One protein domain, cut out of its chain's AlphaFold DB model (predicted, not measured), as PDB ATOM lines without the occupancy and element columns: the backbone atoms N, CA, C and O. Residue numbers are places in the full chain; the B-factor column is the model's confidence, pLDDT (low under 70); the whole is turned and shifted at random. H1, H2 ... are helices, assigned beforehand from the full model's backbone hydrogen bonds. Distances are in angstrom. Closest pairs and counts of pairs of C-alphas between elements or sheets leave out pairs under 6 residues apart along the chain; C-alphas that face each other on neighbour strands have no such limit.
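Overview. This is residues 13 to 126 of the 129 residues of an uncharacterized protein of Candidatus Magasanikbacteria bacterium CG11_big_fil_rev_8_21_14_0_20_43_7 (UniProt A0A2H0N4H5). What is the overall picture? Three nearly aligned helices, H1, H2 and H5, make a bundle with their centres in a triangle, and H4 runs alongside H5 as a loosely placed fourth helix that does not clearly touch it. The tiny H3 lies near the end of the bundle where H1 begins, and residues 99 to 104, in the loop from H4 to H5, stick out. What are its make-up and size? The printed part has 114 residues with five named helices, H1 to H5 in chain order, and no named strand; its class is all helix. It is only just loose, close to compact, with a radius of gyration of the C-alphas of 16.4 A, and flat, spanning 52 by 30 by 16 A.

Arrangement. What touches the longest helix? H1, residues 13 to 40, and H2, residues 45 to 69, form a helical hairpin: they touch, closest at the C-alphas of Tyr 16 and Leu 67, 5.9 A apart, and run opposite ways at a shallow tilt of 14 degrees. H5, residues 108 to 125, touches H1 with residues 117 to 125 alone, closest at the C-alphas of Gln 17 and Ser 124, 5.5 A apart; they run opposite ways at a shallow tilt of 11 degrees. H5 also touches H2, closest at the C-alphas of Thr 53 and Ser 109, 6.2 A apart, and runs the same way at a shallow tilt of 13 degrees. Where are the others? H4, residues 85 to 97, is close to but not clearly touching H5, with the C-alphas of Trp 87 and Ala 122 closest at 8.0 A, and is apart from H1 and H2. H3, residues 73 to 76, touches no helix and is only just apart from H1, at 8.4 A. How do the backbones run? Every O i to N i+4 pair is within hydrogen-bond range in H1, H4 and H5, 17 of 21 are in H2, and H3 is too short for such a pair.

Along the chain. Where do the helices begin and end? H1 measures 40.7 A from C-alpha 13 at (224.938, 265.632, 253.593) to C-alpha 40, and H5 25.8 A, ending at C-alpha 125 at (232.090, 270.576, 252.625). H4 measures 17.8 A. Is H2 straight? It measures 35.6 A and has a kink of 30 degrees near residue 52.

Size, cuts and confidence. How far does it reach? The C-alphas of Thr 42 and Pro 79, the two farthest apart, are 52.2 A apart. Are there cuts or long links? The printed part has no cut, and no link is long. Where is confidence low? The mean pLDDT of the printed part is 80.0, and 29 residues are under 70, among them residues 74 to 88 and 97 to 105.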
ATOM      1  N   HIS A  13     223.886 264.616 253.644       78.31
ATOM      2  CA  HIS A  13     224.938 265.632 253.593       78.31
ATOM      3  C   HIS A  13     224.405 267.076 253.511       78.31
ATOM      4  O   HIS A  13     224.929 267.970 254.167       78.31
ATOM      5  N   HIS A  14     223.349 267.324 252.730       79.44
ATOM      6  CA  HIS A  14     222.727 268.652 252.652       79.44
ATOM      7  C   HIS A  14     221.982 269.006 253.939       79.44
ATOM      8  O   HIS A  14     221.998 270.162 254.351       79.44
ATOM      9  N   ILE A  15     221.375 268.009 254.589       83.75
ATOM     10  CA  ILE A  15     220.753 268.174 255.906       83.75
ATOM     11  C   ILE A  15     221.820 268.571 256.931       83.75
ATOM     12  O   ILE A  15     221.646 269.556 257.636       83.75
ATOM     13  N   TYR A  16     222.962 267.877 256.948       85.31
ATOM     14  CA  TYR A  16     224.086 268.204 257.826       85.31
ATOM     15  C   TYR A  16     224.599 269.640 257.633       85.31
ATOM     16  O   TYR A  16     224.718 270.379 258.606       85.31
ATOM     17  N   GLN A  17     224.831 270.060 256.384       84.19
ATOM     18  CA  GLN A  17     225.249 271.430 256.058       84.19
ATOM     19  C   GLN A  17     224.251 272.479 256.561       84.19
ATOM     20  O   GLN A  17     224.638 273.450 257.213       84.19
ATOM     21  N   LEU A  18     222.965 272.282 256.254       86.38
ATOM     22  CA  LEU A  18     221.911 273.214 256.636       86.38
ATOM     23  C   LEU A  18     221.786 273.300 258.161       86.38
ATOM     24  O   LEU A  18     221.681 274.397 258.698       86.38
ATOM     25  N   GLU A  19     221.828 272.163 258.855       89.12
ATOM     26  CA  GLU A  19     221.698 272.114 260.310       89.12
ATOM     27  C   GLU A  19     222.896 272.748 261.028       89.12
ATOM     28  O   GLU A  19     222.677 273.476 261.992       89.12
ATOM     29  N   ILE A  20     224.135 272.563 260.551       89.06
ATOM     30  CA  ILE A  20     225.313 273.251 261.114       89.06
ATOM     31  C   ILE A  20     225.142 274.770 261.022       89.06
ATOM     32  O   ILE A  20     225.331 275.476 262.014       89.06
ATOM     33  N   ILE A  21     224.776 275.277 259.839       88.56
ATOM     34  CA  ILE A  21     224.582 276.716 259.613       88.56
ATOM     35  C   ILE A  21     223.424 277.229 260.471       88.56
ATOM     36  O   ILE A  21     223.555 278.251 261.142       88.56
ATOM     37  N   PHE A  22     222.301 276.512 260.484       90.56
ATOM     38  CA  PHE A  22     221.119 276.895 261.245       90.56
ATOM     39  C   PHE A  22     221.395 276.937 262.750       90.56
ATOM     40  O   PHE A  22     221.063 277.925 263.400       90.56
ATOM     41  N   LEU A  23     222.042 275.908 263.302       91.56
ATOM     42  CA  LEU A  23     222.418 275.869 264.713       91.56
ATOM     43  C   LEU A  23     223.391 276.989 265.057       91.56
ATOM     44  O   LEU A  23     223.231 277.624 266.091       91.56
ATOM     45  N   PHE A  24     224.363 277.284 264.197       88.69
ATOM     46  CA  PHE A  24     225.272 278.398 264.440       88.69
ATOM     47  C   PHE A  24     224.529 279.739 264.508       88.69
ATOM     48  O   PHE A  24     224.704 280.482 265.471       88.69
ATOM     49  N   VAL A  25     223.648 280.019 263.541       87.00
ATOM     50  CA  VAL A  25     222.840 281.250 263.519       87.00
ATOM     51  C   VAL A  25     221.906 281.325 264.729       87.00
ATOM     52  O   VAL A  25     221.827 282.365 265.379       87.00
ATOM     53  N   LEU A  26     221.236 280.223 265.078       92.56
ATOM     54  CA  LEU A  26     220.391 280.143 266.269       92.56
ATOM     55  C   LEU A  26     221.196 280.447 267.539       92.56
ATOM     56  O   LEU A  26     220.773 281.260 268.359       92.56
ATOM     57  N   GLY A  27     222.368 279.831 267.673       89.38
ATOM     58  CA  GLY A  27     223.287 280.061 268.781       89.38
ATOM     59  C   GLY A  27     223.742 281.503 268.879       89.38
ATOM     60  O   GLY A  27     223.725 282.069 269.965       89.38
ATOM     61  N   PHE A  28     224.077 282.121 267.748       85.88
ATOM     62  CA  PHE A  28     224.453 283.528 267.682       85.88
ATOM     63  C   PHE A  28     223.314 284.450 268.145       85.88
ATOM     64  O   PHE A  28     223.538 285.331 268.972       85.88
ATOM     65  N   CYS A  29     222.079 284.216 267.690       88.62
ATOM     66  CA  CYS A  29     220.908 284.985 268.130       88.62
ATOM     67  C   CYS A  29     220.629 284.822 269.635       88.62
ATOM     68  O   CYS A  29     220.345 285.802 270.331       88.62
ATOM     69  N   LEU A  30     220.725 283.593 270.152       92.75
ATOM     70  CA  LEU A  30     220.570 283.309 271.581       92.75
ATOM     71  C   LEU A  30     221.690 283.945 272.409       92.75
ATOM     72  O   LEU A  30     221.417 284.509 273.465       92.75
ATOM     73  N   PHE A  31     222.926 283.909 271.913       88.31
ATOM     74  CA  PHE A  31     224.077 284.514 272.569       88.31
ATOM     75  C   PHE A  31     223.962 286.032 272.634       88.31
ATOM     76  O   PHE A  31     224.194 286.624 273.683       88.31
ATOM     77  N   PHE A  32     223.535 286.663 271.538       88.00
ATOM     78  CA  PHE A  32     223.279 288.098 271.508       88.00
ATOM     79  C   PHE A  32     222.198 288.487 272.521       88.00
ATOM     80  O   PHE A  32     222.378 289.414 273.305       88.00
ATOM     81  N   THR A  33     221.105 287.721 272.571       91.88
ATOM     82  CA  THR A  33     220.041 287.922 273.566       91.88
ATOM     83  C   THR A  33     220.574 287.762 274.993       91.88
ATOM     84  O   THR A  33     220.274 288.576 275.861       91.88
ATOM     85  N   TYR A  34     221.398 286.742 275.239       92.81
ATOM     86  CA  TYR A  34     222.061 286.523 276.522       92.81
ATOM     87  C   TYR A  34     222.955 287.709 276.919       92.81
ATOM     88  O   TYR A  34     222.864 288.177 278.050       92.81
ATOM     89  N   PHE A  35     223.749 288.253 275.994       89.25
ATOM     90  CA  PHE A  35     224.598 289.425 276.240       89.25
ATOM     91  C   PHE A  35     223.796 290.669 276.607       89.25
ATOM     92  O   PHE A  35     224.173 291.370 277.539       89.25
ATOM     93  N   LEU A  36     222.653 290.900 275.954       90.94
ATOM     94  CA  LEU A  36     221.758 291.997 276.333       90.94
ATOM     95  C   LEU A  36     221.250 291.856 277.775       90.94
ATOM     96  O   LEU A  36     221.122 292.857 278.474       90.94
ATOM     97  N   PHE A  37     220.984 290.632 278.245       94.44
ATOM     98  CA  PHE A  37     220.623 290.408 279.649       94.44
ATOM     99  C   PHE A  37     221.795 290.677 280.598       94.44
ATOM    100  O   PHE A  37     221.604 291.334 281.616       94.44
ATOM    101  N   ILE A  38     222.994 290.184 280.287       92.75
ATOM    102  CA  ILE A  38     224.190 290.402 281.118       92.75
ATOM    103  C   ILE A  38     224.504 291.897 281.246       92.75
ATOM    104  O   ILE A  38     224.725 292.373 282.361       92.75
ATOM    105  N   ASP A  39     224.427 292.633 280.137       89.19
ATOM    106  CA  ASP A  39     224.598 294.087 280.103       89.19
ATOM    107  C   ASP A  39     223.505 294.813 280.905       89.19
ATOM    108  O   ASP A  39     223.806 295.660 281.745       89.19
ATOM    109  N   PHE A  40     222.236 294.407 280.759       93.88
ATOM    110  CA  PHE A  40     221.120 294.963 281.533       93.88
ATOM    111  C   PHE A  40     221.315 294.829 283.052       93.88
ATOM    112  O   PHE A  40     220.951 295.729 283.809       93.88
ATOM    113  N   TYR A  41     221.902 293.720 283.509       95.12
ATOM    114  CA  TYR A  41     222.222 293.500 284.921       95.12
ATOM    115  C   TYR A  41     223.597 294.048 285.332       95.12
ATOM    116  O   TYR A  41     223.999 293.857 286.482       95.12
ATOM    117  N   THR A  42     224.312 294.746 284.443       92.06
ATOM    118  CA  THR A  42     225.651 295.316 284.683       92.06
ATOM    119  C   THR A  42     226.670 294.283 285.172       92.06
ATOM    120  O   THR A  42     227.516 294.559 286.022       92.06
ATOM    121  N   LEU A  43     226.553 293.053 284.670       92.50
ATOM    122  CA  LEU A  43     227.437 291.947 285.024       92.50
ATOM    123  C   LEU A  43     228.691 291.950 284.139       92.50
ATOM    124  O   LEU A  43     228.673 292.427 283.008       92.50
ATOM    125  N   ASP A  44     229.781 291.374 284.648       90.06
ATOM    126  CA  ASP A  44     231.046 291.283 283.915       90.06
ATOM    127  C   ASP A  44     230.926 290.337 282.707       90.06
ATOM    128  O   ASP A  44     230.973 289.107 282.828       90.06
ATOM    129  N   MET A  45     230.806 290.916 281.515       86.62
ATOM    130  CA  MET A  45     230.649 290.175 280.266       86.62
ATOM    131  C   MET A  45     231.831 289.228 279.989       86.62
ATOM    132  O   MET A  45     231.646 288.173 279.375       86.62
ATOM    133  N   THR A  46     233.035 289.540 280.488       88.12
ATOM    134  CA  THR A  46     234.233 288.716 280.269       88.12
ATOM    135  C   THR A  46     234.172 287.382 281.012       88.12
ATOM    136  O   THR A  46     234.686 286.373 280.519       88.12
ATOM    137  N   VAL A  47     233.490 287.344 282.156       90.50
ATOM    138  CA  VAL A  47     233.250 286.119 282.924       90.50
ATOM    139  C   VAL A  47     231.997 285.422 282.404       90.50
ATOM    140  O   VAL A  47     232.008 284.216 282.142       90.50
ATOM    141  N   TYR A  48     230.922 286.187 282.205       92.44
ATOM    142  CA  TYR A  48     229.615 285.625 281.890       92.44
ATOM    143  C   TYR A  48     229.534 285.012 280.484       92.44
ATOM    144  O   TYR A  48     228.822 284.024 280.297       92.44
ATOM    145  N   GLN A  49     230.352 285.469 279.525       90.19
ATOM    146  CA  GLN A  49     230.427 284.872 278.183       90.19
ATOM    147  C   GLN A  49     230.586 283.342 278.202       90.19
ATOM    148  O   GLN A  49     230.002 282.643 277.369       90.19
ATOM    149  N   TRP A  50     231.321 282.797 279.174       93.06
ATOM    150  CA  TRP A  50     231.629 281.370 279.245       93.06
ATOM    151  C   TRP A  50     230.448 280.506 279.691       93.06
ATOM    152  O   TRP A  50     230.338 279.366 279.234       93.06
ATOM    153  N   TYR A  51     229.535 281.041 280.507       93.81
ATOM    154  CA  TYR A  51     228.363 280.296 280.985       93.81
ATOM    155  C   TYR A  51     227.368 279.985 279.874       93.81
ATOM    156  O   TYR A  51     226.675 278.974 279.947       93.81
ATOM    157  N   PHE A  52     227.314 280.813 278.832       93.12
ATOM    158  CA  PHE A  52     226.578 280.471 277.620       93.12
ATOM    159  C   PHE A  52     227.437 279.642 276.666       93.12
ATOM    160  O   PHE A  52     227.003 278.605 276.161       93.12
ATOM    161  N   THR A  53     228.668 280.094 276.424       91.06
ATOM    162  CA  THR A  53     229.502 279.565 275.342       91.06
ATOM    163  C   THR A  53     229.863 278.105 275.550       91.06
ATOM    164  O   THR A  53     229.758 277.329 274.604       91.06
ATOM    165  N   ILE A  54     230.258 277.703 276.763       92.88
ATOM    166  CA  ILE A  54     230.683 276.322 277.028       92.88
ATOM    167  C   ILE A  54     229.515 275.340 276.835       92.88
ATOM    168  O   ILE A  54     229.665 274.417 276.028       92.88
ATOM    169  N   PRO A  55     228.341 275.520 277.480       95.25
ATOM    170  CA  PRO A  55     227.208 274.620 277.271       95.25
ATOM    171  C   PRO A  55     226.716 274.613 275.826       95.25
ATOM    172  O   PRO A  55     226.483 273.544 275.264       95.25
ATOM    173  N   TRP A  56     226.597 275.790 275.203       94.25
ATOM    174  CA  TRP A  56     226.129 275.895 273.824       94.25
ATOM    175  C   TRP A  56     227.060 275.168 272.855       94.25
ATOM    176  O   TRP A  56     226.621 274.366 272.032       94.25
ATOM    177  N   THR A  57     228.364 275.399 272.996       90.69
ATOM    178  CA  THR A  57     229.386 274.743 272.184       90.69
ATOM    179  C   THR A  57     229.357 273.229 272.375       90.69
ATOM    180  O   THR A  57     229.432 272.494 271.393       90.69
ATOM    181  N   ALA A  58     229.197 272.738 273.608       93.81
ATOM    182  CA  ALA A  58     229.091 271.305 273.869       93.81
ATOM    183  C   ALA A  58     227.876 270.679 273.160       93.81
ATOM    184  O   ALA A  58     228.008 269.630 272.527       93.81
ATOM    185  N   ILE A  59     226.714 271.344 273.204       94.56
ATOM    186  CA  ILE A  59     225.502 270.916 272.488       94.56
ATOM    187  C   ILE A  59     225.746 270.916 270.977       94.56
ATOM    188  O   ILE A  59     225.441 269.930 270.307       94.56
ATOM    189  N   PHE A  60     226.332 271.990 270.447       91.50
ATOM    190  CA  PHE A  60     226.639 272.132 269.027       91.50
ATOM    191  C   PHE A  60     227.555 271.009 268.526       91.50
ATOM    192  O   PHE A  60     227.250 270.360 267.526       91.50
ATOM    193  N   VAL A  61     228.640 270.724 269.253       90.94
ATOM    194  CA  VAL A  61     229.591 269.653 268.926       90.94
ATOM    195  C   VAL A  61     228.912 268.285 268.978       90.94
ATOM    196  O   VAL A  61     229.032 267.504 268.033       90.94
ATOM    197  N   ALA A  62     228.176 267.987 270.052       94.06
ATOM    198  CA  ALA A  62     227.486 266.707 270.200       94.06
ATOM    199  C   ALA A  62     226.456 266.488 269.079       94.06
ATOM    200  O   ALA A  62     226.374 265.396 268.504       94.06
ATOM    201  N   TRP A  63     225.709 267.533 268.716       92.69
ATOM    202  CA  TRP A  63     224.740 267.474 267.626       92.69
ATOM    203  C   TRP A  63     225.419 267.291 266.267       92.69
ATOM    204  O   TRP A  63     225.044 266.394 265.510       92.69
ATOM    205  N   GLY A  64     226.468 268.068 265.983       88.38
ATOM    206  CA  GLY A  64     227.244 267.960 264.748       88.38
ATOM    207  C   GLY A  64     227.824 266.558 264.548       88.38
ATOM    208  O   GLY A  64     227.645 265.959 263.488       88.38
ATOM    209  N   LEU A  65     228.424 265.972 265.589       89.12
ATOM    210  CA  LEU A  65     228.925 264.591 265.547       89.12
ATOM    211  C   LEU A  65     227.803 263.569 265.311       89.12
ATOM    212  O   LEU A  65     227.980 262.624 264.539       89.12
ATOM    213  N   THR A  66     226.636 263.772 265.929       89.62
ATOM    214  CA  THR A  66     225.463 262.905 265.733       89.62
ATOM    215  C   THR A  66     224.972 262.941 264.285       89.62
ATOM    216  O   THR A  66     224.678 261.895 263.707       89.62
ATOM    217  N   LEU A  67     224.905 264.126 263.670       86.44
ATOM    218  CA  LEU A  67     224.514 264.278 262.267       86.44
ATOM    219  C   LEU A  67     225.541 263.678 261.316       86.44
ATOM    220  O   LEU A  67     225.172 262.934 260.408       86.44
ATOM    221  N   ARG A  68     226.829 263.932 261.565       83.38
ATOM    222  CA  ARG A  68     227.931 263.337 260.806       83.38
ATOM    223  C   ARG A  68     227.851 261.812 260.813       83.38
ATOM    224  O   ARG A  68     228.055 261.173 259.782       83.38
ATOM    225  N   GLY A  69     227.481 261.219 261.952       83.31
ATOM    226  CA  GLY A  69     227.252 259.782 262.103       83.31
ATOM    227  C   GLY A  69     226.207 259.199 261.143       83.31
ATOM    228  O   GLY A  69     226.341 258.042 260.752       83.31
ATOM    229  N   LYS A  70     225.219 259.993 260.704       84.31
ATOM    230  CA  LYS A  70     224.142 259.563 259.792       84.31
ATOM    231  C   LYS A  70     224.562 259.520 258.318       84.31
ATOM    232  O   LYS A  70     223.852 258.924 257.514       84.31
ATOM    233  N   ILE A  71     225.684 260.142 257.946       80.06
ATOM    234  CA  ILE A  71     226.181 260.150 256.563       80.06
ATOM    235  C   ILE A  71     226.880 258.807 256.277       80.06
ATOM    236  O   ILE A  71     227.812 258.470 257.015       80.06
ATOM    237  N   PRO A  72     226.494 258.041 255.238       78.62
ATOM    238  CA  PRO A  72     227.168 256.797 254.858       78.62
ATOM    239  C   PRO A  72     228.667 257.002 254.602       78.62
ATOM    240  O   PRO A  72     229.057 257.949 253.926       78.62
ATOM    241  N   GLN A  73     229.524 256.101 255.097       71.44
ATOM    242  CA  GLN A  73     230.987 256.243 254.979       71.44
ATOM    243  C   GLN A  73     231.478 256.362 253.526       71.44
ATOM    244  O   GLN A  73     232.416 257.107 253.265       71.44
ATOM    245  N   GLY A  74     230.818 255.686 252.578       65.88
ATOM    246  CA  GLY A  74     231.162 255.760 251.152       65.88
ATOM    247  C   GLY A  74     230.820 257.095 250.480       65.88
ATOM    248  O   GLY A  74     231.404 257.417 249.456       65.88
ATOM    249  N   GLU A  75     229.911 257.885 251.059       64.00
ATOM    250  CA  GLU A  75     229.528 259.214 250.554       64.00
ATOM    251  C   GLU A  75     230.341 260.339 251.202       64.00
ATOM    252  O   GLU A  75     230.422 261.444 250.663       64.00
ATOM    253  N   ARG A  76     230.976 260.056 252.347       64.62
ATOM    254  CA  ARG A  76     231.949 260.965 252.964       64.62
ATOM    255  C   ARG A  76     233.097 261.203 251.972       64.62
ATOM    256  O   ARG A  76     233.380 262.344 251.593       64.62
ATOM    257  N   ILE A  77     233.625 260.124 251.394       56.38
ATOM    258  CA  ILE A  77     234.807 260.135 250.528       56.38
ATOM    259  C   ILE A  77     234.396 260.393 249.070       56.38
ATOM    260  O   ILE A  77     234.382 259.485 248.242       56.38
ATOM    261  N   THR A  78     234.039 261.634 248.728       51.69
ATOM    262  CA  THR A  78     233.773 261.998 247.323       51.69
ATOM    263  C   THR A  78     234.898 262.883 246.759       51.69
ATOM    264  O   THR A  78     235.142 263.960 247.303       51.69
ATOM    265  N   PRO A  79     235.561 262.503 245.648       47.66
ATOM    266  CA  PRO A  79     236.719 263.216 245.086       47.66
ATOM    267  C   PRO A  79     236.389 264.537 244.355       47.66
ATOM    268  O   PRO A  79     237.288 265.199 243.849       47.66
ATOM    269  N   LEU A  80     235.116 264.944 244.300       50.84
ATOM    270  CA  LEU A  80     234.630 266.168 243.637       50.84
ATOM    271  C   LEU A  80     234.368 267.327 244.621       50.84
ATOM    272  O   LEU A  80     233.529 268.196 244.371       50.84
ATOM    273  N   LYS A  81     235.045 267.335 245.774       54.53
ATOM    274  CA  LYS A  81     234.848 268.365 246.801       54.53
ATOM    275  C   LYS A  81     235.485 269.697 246.356       54.53
ATOM    276  O   LYS A  81     236.613 269.744 245.870       54.53
ATOM    277  N   ARG A  82     234.674 270.766 246.444       58.44
ATOM    278  CA  ARG A  82     234.937 272.171 246.034       58.44
ATOM    279  C   ARG A  82     236.267 272.670 246.624       58.44
ATOM    280  O   ARG A  82     236.621 272.112 247.630       58.44
ATOM    281  N   PRO A  83     236.992 273.668 246.086       57.56
ATOM    282  CA  PRO A  83     238.338 274.088 246.553       57.56
ATOM    283  C   PRO A  83     238.374 274.800 247.932       57.56
ATOM    284  O   PRO A  83     237.516 275.629 248.192       57.56
ATOM    285  N   ILE A  84     239.350 274.525 248.831       62.22
ATOM    286  CA  ILE A  84     239.324 274.982 250.267       62.22
ATOM    287  C   ILE A  84     239.854 276.381 250.414       62.22
ATOM    288  O   ILE A  84     239.635 277.049 251.420       62.22
ATOM    289  N   VAL A  85     240.559 276.807 249.377       64.56
ATOM    290  CA  VAL A  85     241.365 278.007 249.347       64.56
ATOM    291  C   VAL A  85     240.535 279.207 249.783       64.56
ATOM    292  O   VAL A  85     240.976 279.933 250.657       64.56
ATOM    293  N   HIS A  86     239.291 279.361 249.318       61.59
ATOM    294  CA  HIS A  86     238.439 280.476 249.747       61.59
ATOM    295  C   HIS A  86     238.075 280.471 251.247       61.59
ATOM    296  O   HIS A  86     237.939 281.541 251.829       61.59
ATOM    297  N   TRP A  87     237.974 279.305 251.899       63.31
ATOM    298  CA  TRP A  87     237.618 279.201 253.323       63.31
ATOM    299  C   TRP A  87     238.845 279.353 254.216       63.31
ATOM    300  O   TRP A  87     238.780 280.021 255.242       63.31
ATOM    301  N   VAL A  88     239.982 278.797 253.792       65.62
ATOM    302  CA  VAL A  88     241.280 279.034 254.438       65.62
ATOM    303  C   VAL A  88     241.656 280.511 254.337       65.62
ATOM    304  O   VAL A  88     242.038 281.103 255.341       65.62
ATOM    305  N   LEU A  89     241.476 281.136 253.169       70.12
ATOM    306  CA  LEU A  89     241.692 282.572 252.989       70.12
ATOM    307  C   LEU A  89     240.741 283.406 253.849       70.12
ATOM    308  O   LEU A  89     241.184 284.389 254.432       70.12
ATOM    309  N   LEU A  90     239.470 283.007 253.981       68.25
ATOM    310  CA  LEU A  90     238.527 283.678 254.880       68.25
ATOM    311  C   LEU A  90     238.968 283.566 256.348       68.25
ATOM    312  O   LEU A  90     238.973 284.568 257.055       68.25
ATOM    313  N   GLY A  91     239.385 282.380 256.801       68.12
ATOM    314  CA  GLY A  91     239.905 282.181 258.156       68.12
ATOM    315  C   GLY A  91     241.158 283.017 258.431       68.12
ATOM    316  O   GLY A  91     241.234 283.692 259.456       68.12
ATOM    317  N   ILE A  92     242.106 283.049 257.488       72.00
ATOM    318  CA  ILE A  92     243.300 283.904 257.567       72.00
ATOM    319  C   ILE A  92     242.906 285.382 257.609       72.00
ATOM    320  O   ILE A  92     243.457 286.123 258.415       72.00
ATOM    321  N   ALA A  93     241.947 285.814 256.787       71.88
ATOM    322  CA  ALA A  93     241.476 287.196 256.771       71.88
ATOM    323  C   ALA A  93     240.830 287.599 258.104       71.88
ATOM    324  O   ALA A  93     241.069 288.702 258.582       71.88
ATOM    325  N   ILE A  94     240.069 286.701 258.735       66.19
ATOM    326  CA  ILE A  94     239.460 286.940 260.049       66.19
ATOM    327  C   ILE A  94     240.532 287.024 261.137       66.19
ATOM    328  O   ILE A  94     240.501 287.949 261.943       66.19
ATOM    329  N   ILE A  95     241.516 286.122 261.137       67.31
ATOM    330  CA  ILE A  95     242.642 286.182 262.082       67.31
ATOM    331  C   ILE A  95     243.450 287.469 261.874       67.31
ATOM    332  O   ILE A  95     243.791 288.137 262.843       67.31
ATOM    333  N   ALA A  96     243.724 287.846 260.623       73.19
ATOM    334  CA  ALA A  96     244.430 289.080 260.288       73.19
ATOM    335  C   ALA A  96     243.653 290.326 260.738       73.19
ATOM    336  O   ALA A  96     244.243 291.222 261.331       73.19
ATOM    337  N   TYR A  97     242.333 290.346 260.539       67.25
ATOM    338  CA  TYR A  97     241.455 291.398 261.053       67.25
ATOM    339  C   TYR A  97     241.490 291.471 262.587       67.25
ATOM    340  O   TYR A  97     241.502 292.548 263.168       67.25
ATOM    341  N   GLN A  98     241.589 290.329 263.266       59.59
ATOM    342  CA  GLN A  98     241.721 290.265 264.723       59.59
ATOM    343  C   GLN A  98     243.118 290.612 265.264       59.59
ATOM    344  O   GLN A  98     243.281 290.704 266.484       59.59
ATOM    345  N   LEU A  99     244.128 290.743 264.400       65.81
ATOM    346  CA  LEU A  99     245.467 291.213 264.762       65.81
ATOM    347  C   LEU A  99     245.580 292.740 264.678       65.81
ATOM    348  O   LEU A  99     246.559 293.294 265.184       65.81
ATOM    349  N   GLU A 100     244.598 293.431 264.087       65.06
ATOM    350  CA  GLU A 100     244.524 294.884 264.208       65.06
ATOM    351  C   GLU A 100     244.258 295.266 265.674       65.06
ATOM    352  O   GLU A 100     243.374 294.692 266.319       65.06
ATOM    353  N   PRO A 101     245.015 296.228 266.233       54.69
ATOM    354  CA  PRO A 101     244.821 296.694 267.596       54.69
ATOM    355  C   PRO A 101     243.536 297.521 267.668       54.69
ATOM    356  O   PRO A 101     243.544 298.748 267.588       54.69
ATOM    357  N   VAL A 102     242.410 296.836 267.820       59.50
ATOM    358  CA  VAL A 102     241.138 297.465 268.148       59.50
ATOM    359  C   VAL A 102     241.043 297.523 269.669       59.50
ATOM    360  O   VAL A 102     241.096 296.501 270.346       59.50
ATOM    361  N   ASN A 103     240.913 298.732 270.209       57.16
ATOM    362  CA  ASN A 103     240.865 299.037 271.647       57.16
ATOM    363  C   ASN A 103     239.535 298.606 272.319       57.16
ATOM    364  O   ASN A 103     239.062 299.257 273.247       57.16
ATOM    365  N   LEU A 104     238.887 297.556 271.805       61.00
ATOM    366  CA  LEU A 104     237.634 297.006 272.318       61.00
ATOM    367  C   LEU A 104     237.937 295.790 273.196       61.00
ATOM    368  O   LEU A 104     238.833 295.004 272.885       61.00
ATOM    369  N   GLU A 105     237.174 295.620 274.278       66.44
ATOM    370  CA  GLU A 105     237.231 294.399 275.079       66.44
ATOM    371  C   GLU A 105     236.987 293.180 274.184       66.44
ATOM    372  O   GLU A 105     235.962 293.061 273.508       66.44
ATOM    373  N   ARG A 106     237.972 292.280 274.142       71.19
ATOM    374  CA  ARG A 106     237.939 291.110 273.271       71.19
ATOM    375  C   ARG A 106     237.255 289.949 273.982       71.19
ATOM    376  O   ARG A 106     237.777 289.406 274.954       71.19
ATOM    377  N   TYR A 107     236.120 289.518 273.449       78.75
ATOM    378  CA  TYR A 107     235.412 288.337 273.936       78.75
ATOM    379  C   TYR A 107     235.898 287.084 273.200       78.75
ATOM    380  O   TYR A 107     235.472 286.781 272.084       78.75
ATOM    381  N   TYR A 108     236.807 286.346 273.842       83.00
ATOM    382  CA  TYR A 108     237.381 285.099 273.319       83.00
ATOM    383  C   TYR A 108     236.341 284.002 273.043       83.00
ATOM    384  O   TYR A 108     236.628 283.058 272.305       83.00
ATOM    385  N   SER A 109     235.131 284.111 273.598       83.50
ATOM    386  CA  SER A 109     234.033 283.200 273.285       83.50
ATOM    387  C   SER A 109     233.681 283.186 271.798       83.50
ATOM    388  O   SER A 109     233.466 282.110 271.244       83.50
ATOM    389  N   PHE A 110     233.658 284.353 271.140       80.31
ATOM    390  CA  PHE A 110     233.342 284.440 269.713       80.31
ATOM    391  C   PHE A 110     234.390 283.717 268.873       80.31
ATOM    392  O   PHE A 110     234.026 282.962 267.973       80.31
ATOM    393  N   ASP A 111     235.669 283.892 269.212       82.12
ATOM    394  CA  ASP A 111     236.785 283.239 268.525       82.12
ATOM    395  C   ASP A 111     236.639 281.713 268.613       82.12
ATOM    396  O   ASP A 111     236.689 281.015 267.600       82.12
ATOM    397  N   LEU A 112     236.363 281.189 269.813       83.38
ATOM    398  CA  LEU A 112     236.186 279.756 270.037       83.38
ATOM    399  C   LEU A 112     234.974 279.190 269.282       83.38
ATOM    400  O   LEU A 112     235.099 278.179 268.586       83.38
ATOM    401  N   THR A 113     233.805 279.829 269.383       81.69
ATOM    402  CA  THR A 113     232.595 279.353 268.694       81.69
ATOM    403  C   THR A 113     232.754 279.434 267.178       81.69
ATOM    404  O   THR A 113     232.322 278.524 266.470       81.69
ATOM    405  N   PHE A 114     233.417 280.476 266.671       82.56
ATOM    406  CA  PHE A 114     233.686 280.632 265.246       82.56
ATOM    407  C   PHE A 114     234.662 279.576 264.715       82.56
ATOM    408  O   PHE A 114     234.416 278.998 263.655       82.56
ATOM    409  N   VAL A 115     235.733 279.266 265.455       84.56
ATOM    410  CA  VAL A 115     236.662 278.182 265.100       84.56
ATOM    411  C   VAL A 115     235.920 276.849 265.020       84.56
ATOM    412  O   VAL A 115     236.038 276.142 264.020       84.56
ATOM    413  N   ILE A 116     235.105 276.523 266.024       83.25
ATOM    414  CA  ILE A 116     234.359 275.258 266.060       83.25
ATOM    415  C   ILE A 116     233.344 275.183 264.920       83.25
ATOM    416  O   ILE A 116     233.293 274.180 264.211       83.25
ATOM    417  N   PHE A 117     232.584 276.254 264.687       84.69
ATOM    418  CA  PHE A 117     231.693 276.349 263.534       84.69
ATOM    419  C   PHE A 117     232.444 276.129 262.221       84.69
ATOM    420  O   PHE A 117     232.008 275.326 261.403       84.69
ATOM    421  N   THR A 118     233.591 276.785 262.038       82.75
ATOM    422  CA  THR A 118     234.399 276.667 260.821       82.75
ATOM    423  C   THR A 118     234.899 275.241 260.615       82.75
ATOM    424  O   THR A 118     234.890 274.767 259.483       82.75
ATOM    425  N   LEU A 119     235.277 274.524 261.680       83.50
ATOM    426  CA  LEU A 119     235.667 273.113 261.595       83.50
ATOM    427  C   LEU A 119     234.508 272.221 261.130       83.50
ATOM    428  O   LEU A 119     234.694 271.420 260.218       83.50
ATOM    429  N   PHE A 120     233.313 272.380 261.706       83.12
ATOM    430  CA  PHE A 120     232.128 271.617 261.294       83.12
ATOM    431  C   PHE A 120     231.654 271.991 259.891       83.12
ATOM    432  O   PHE A 120     231.291 271.122 259.103       83.12
ATOM    433  N   LEU A 121     231.695 273.278 259.548       83.12
ATOM    434  CA  LEU A 121     231.375 273.756 258.211       83.12
ATOM    435  C   LEU A 121     232.362 273.173 257.203       83.12
ATOM    436  O   LEU A 121     231.941 272.634 256.183       83.12
ATOM    437  N   ALA A 122     233.659 273.211 257.507       77.44
ATOM    438  CA  ALA A 122     234.674 272.574 256.693       77.44
ATOM    439  C   ALA A 122     234.388 271.071 256.568       77.44
ATOM    440  O   ALA A 122     234.190 270.631 255.451       77.44
ATOM    441  N   ASP A 123     234.206 270.302 257.645       76.75
ATOM    442  CA  ASP A 123     233.825 268.873 257.566       76.75
ATOM    443  C   ASP A 123     232.540 268.628 256.738       76.75
ATOM    444  O   ASP A 123     232.419 267.639 256.018       76.75
ATOM    445  N   SER A 124     231.591 269.568 256.741       74.69
ATOM    446  CA  SER A 124     230.377 269.483 255.920       74.69
ATOM    447  C   SER A 124     230.591 269.763 254.429       74.69
ATOM    448  O   SER A 124     229.712 269.477 253.624       74.69
ATOM    449  N   TYR A 125     231.722 270.345 254.030       72.00
ATOM    450  CA  TYR A 125     232.090 270.576 252.625       72.00
ATOM    451  C   TYR A 125     233.318 269.748 252.193       72.00
ATOM    452  O   TYR A 125     233.546 269.578 250.994       72.00
ATOM    453  N   TRP A 126     234.076 269.218 253.155       63.75
ATOM    454  CA  TRP A 126     235.415 268.642 253.045       63.75
ATOM    455  C   TRP A 126     235.461 267.322 253.786       63.75
ATOM    456  O   TRP A 126     235.033 267.247 254.926       63.75
TER     457      TRP A 126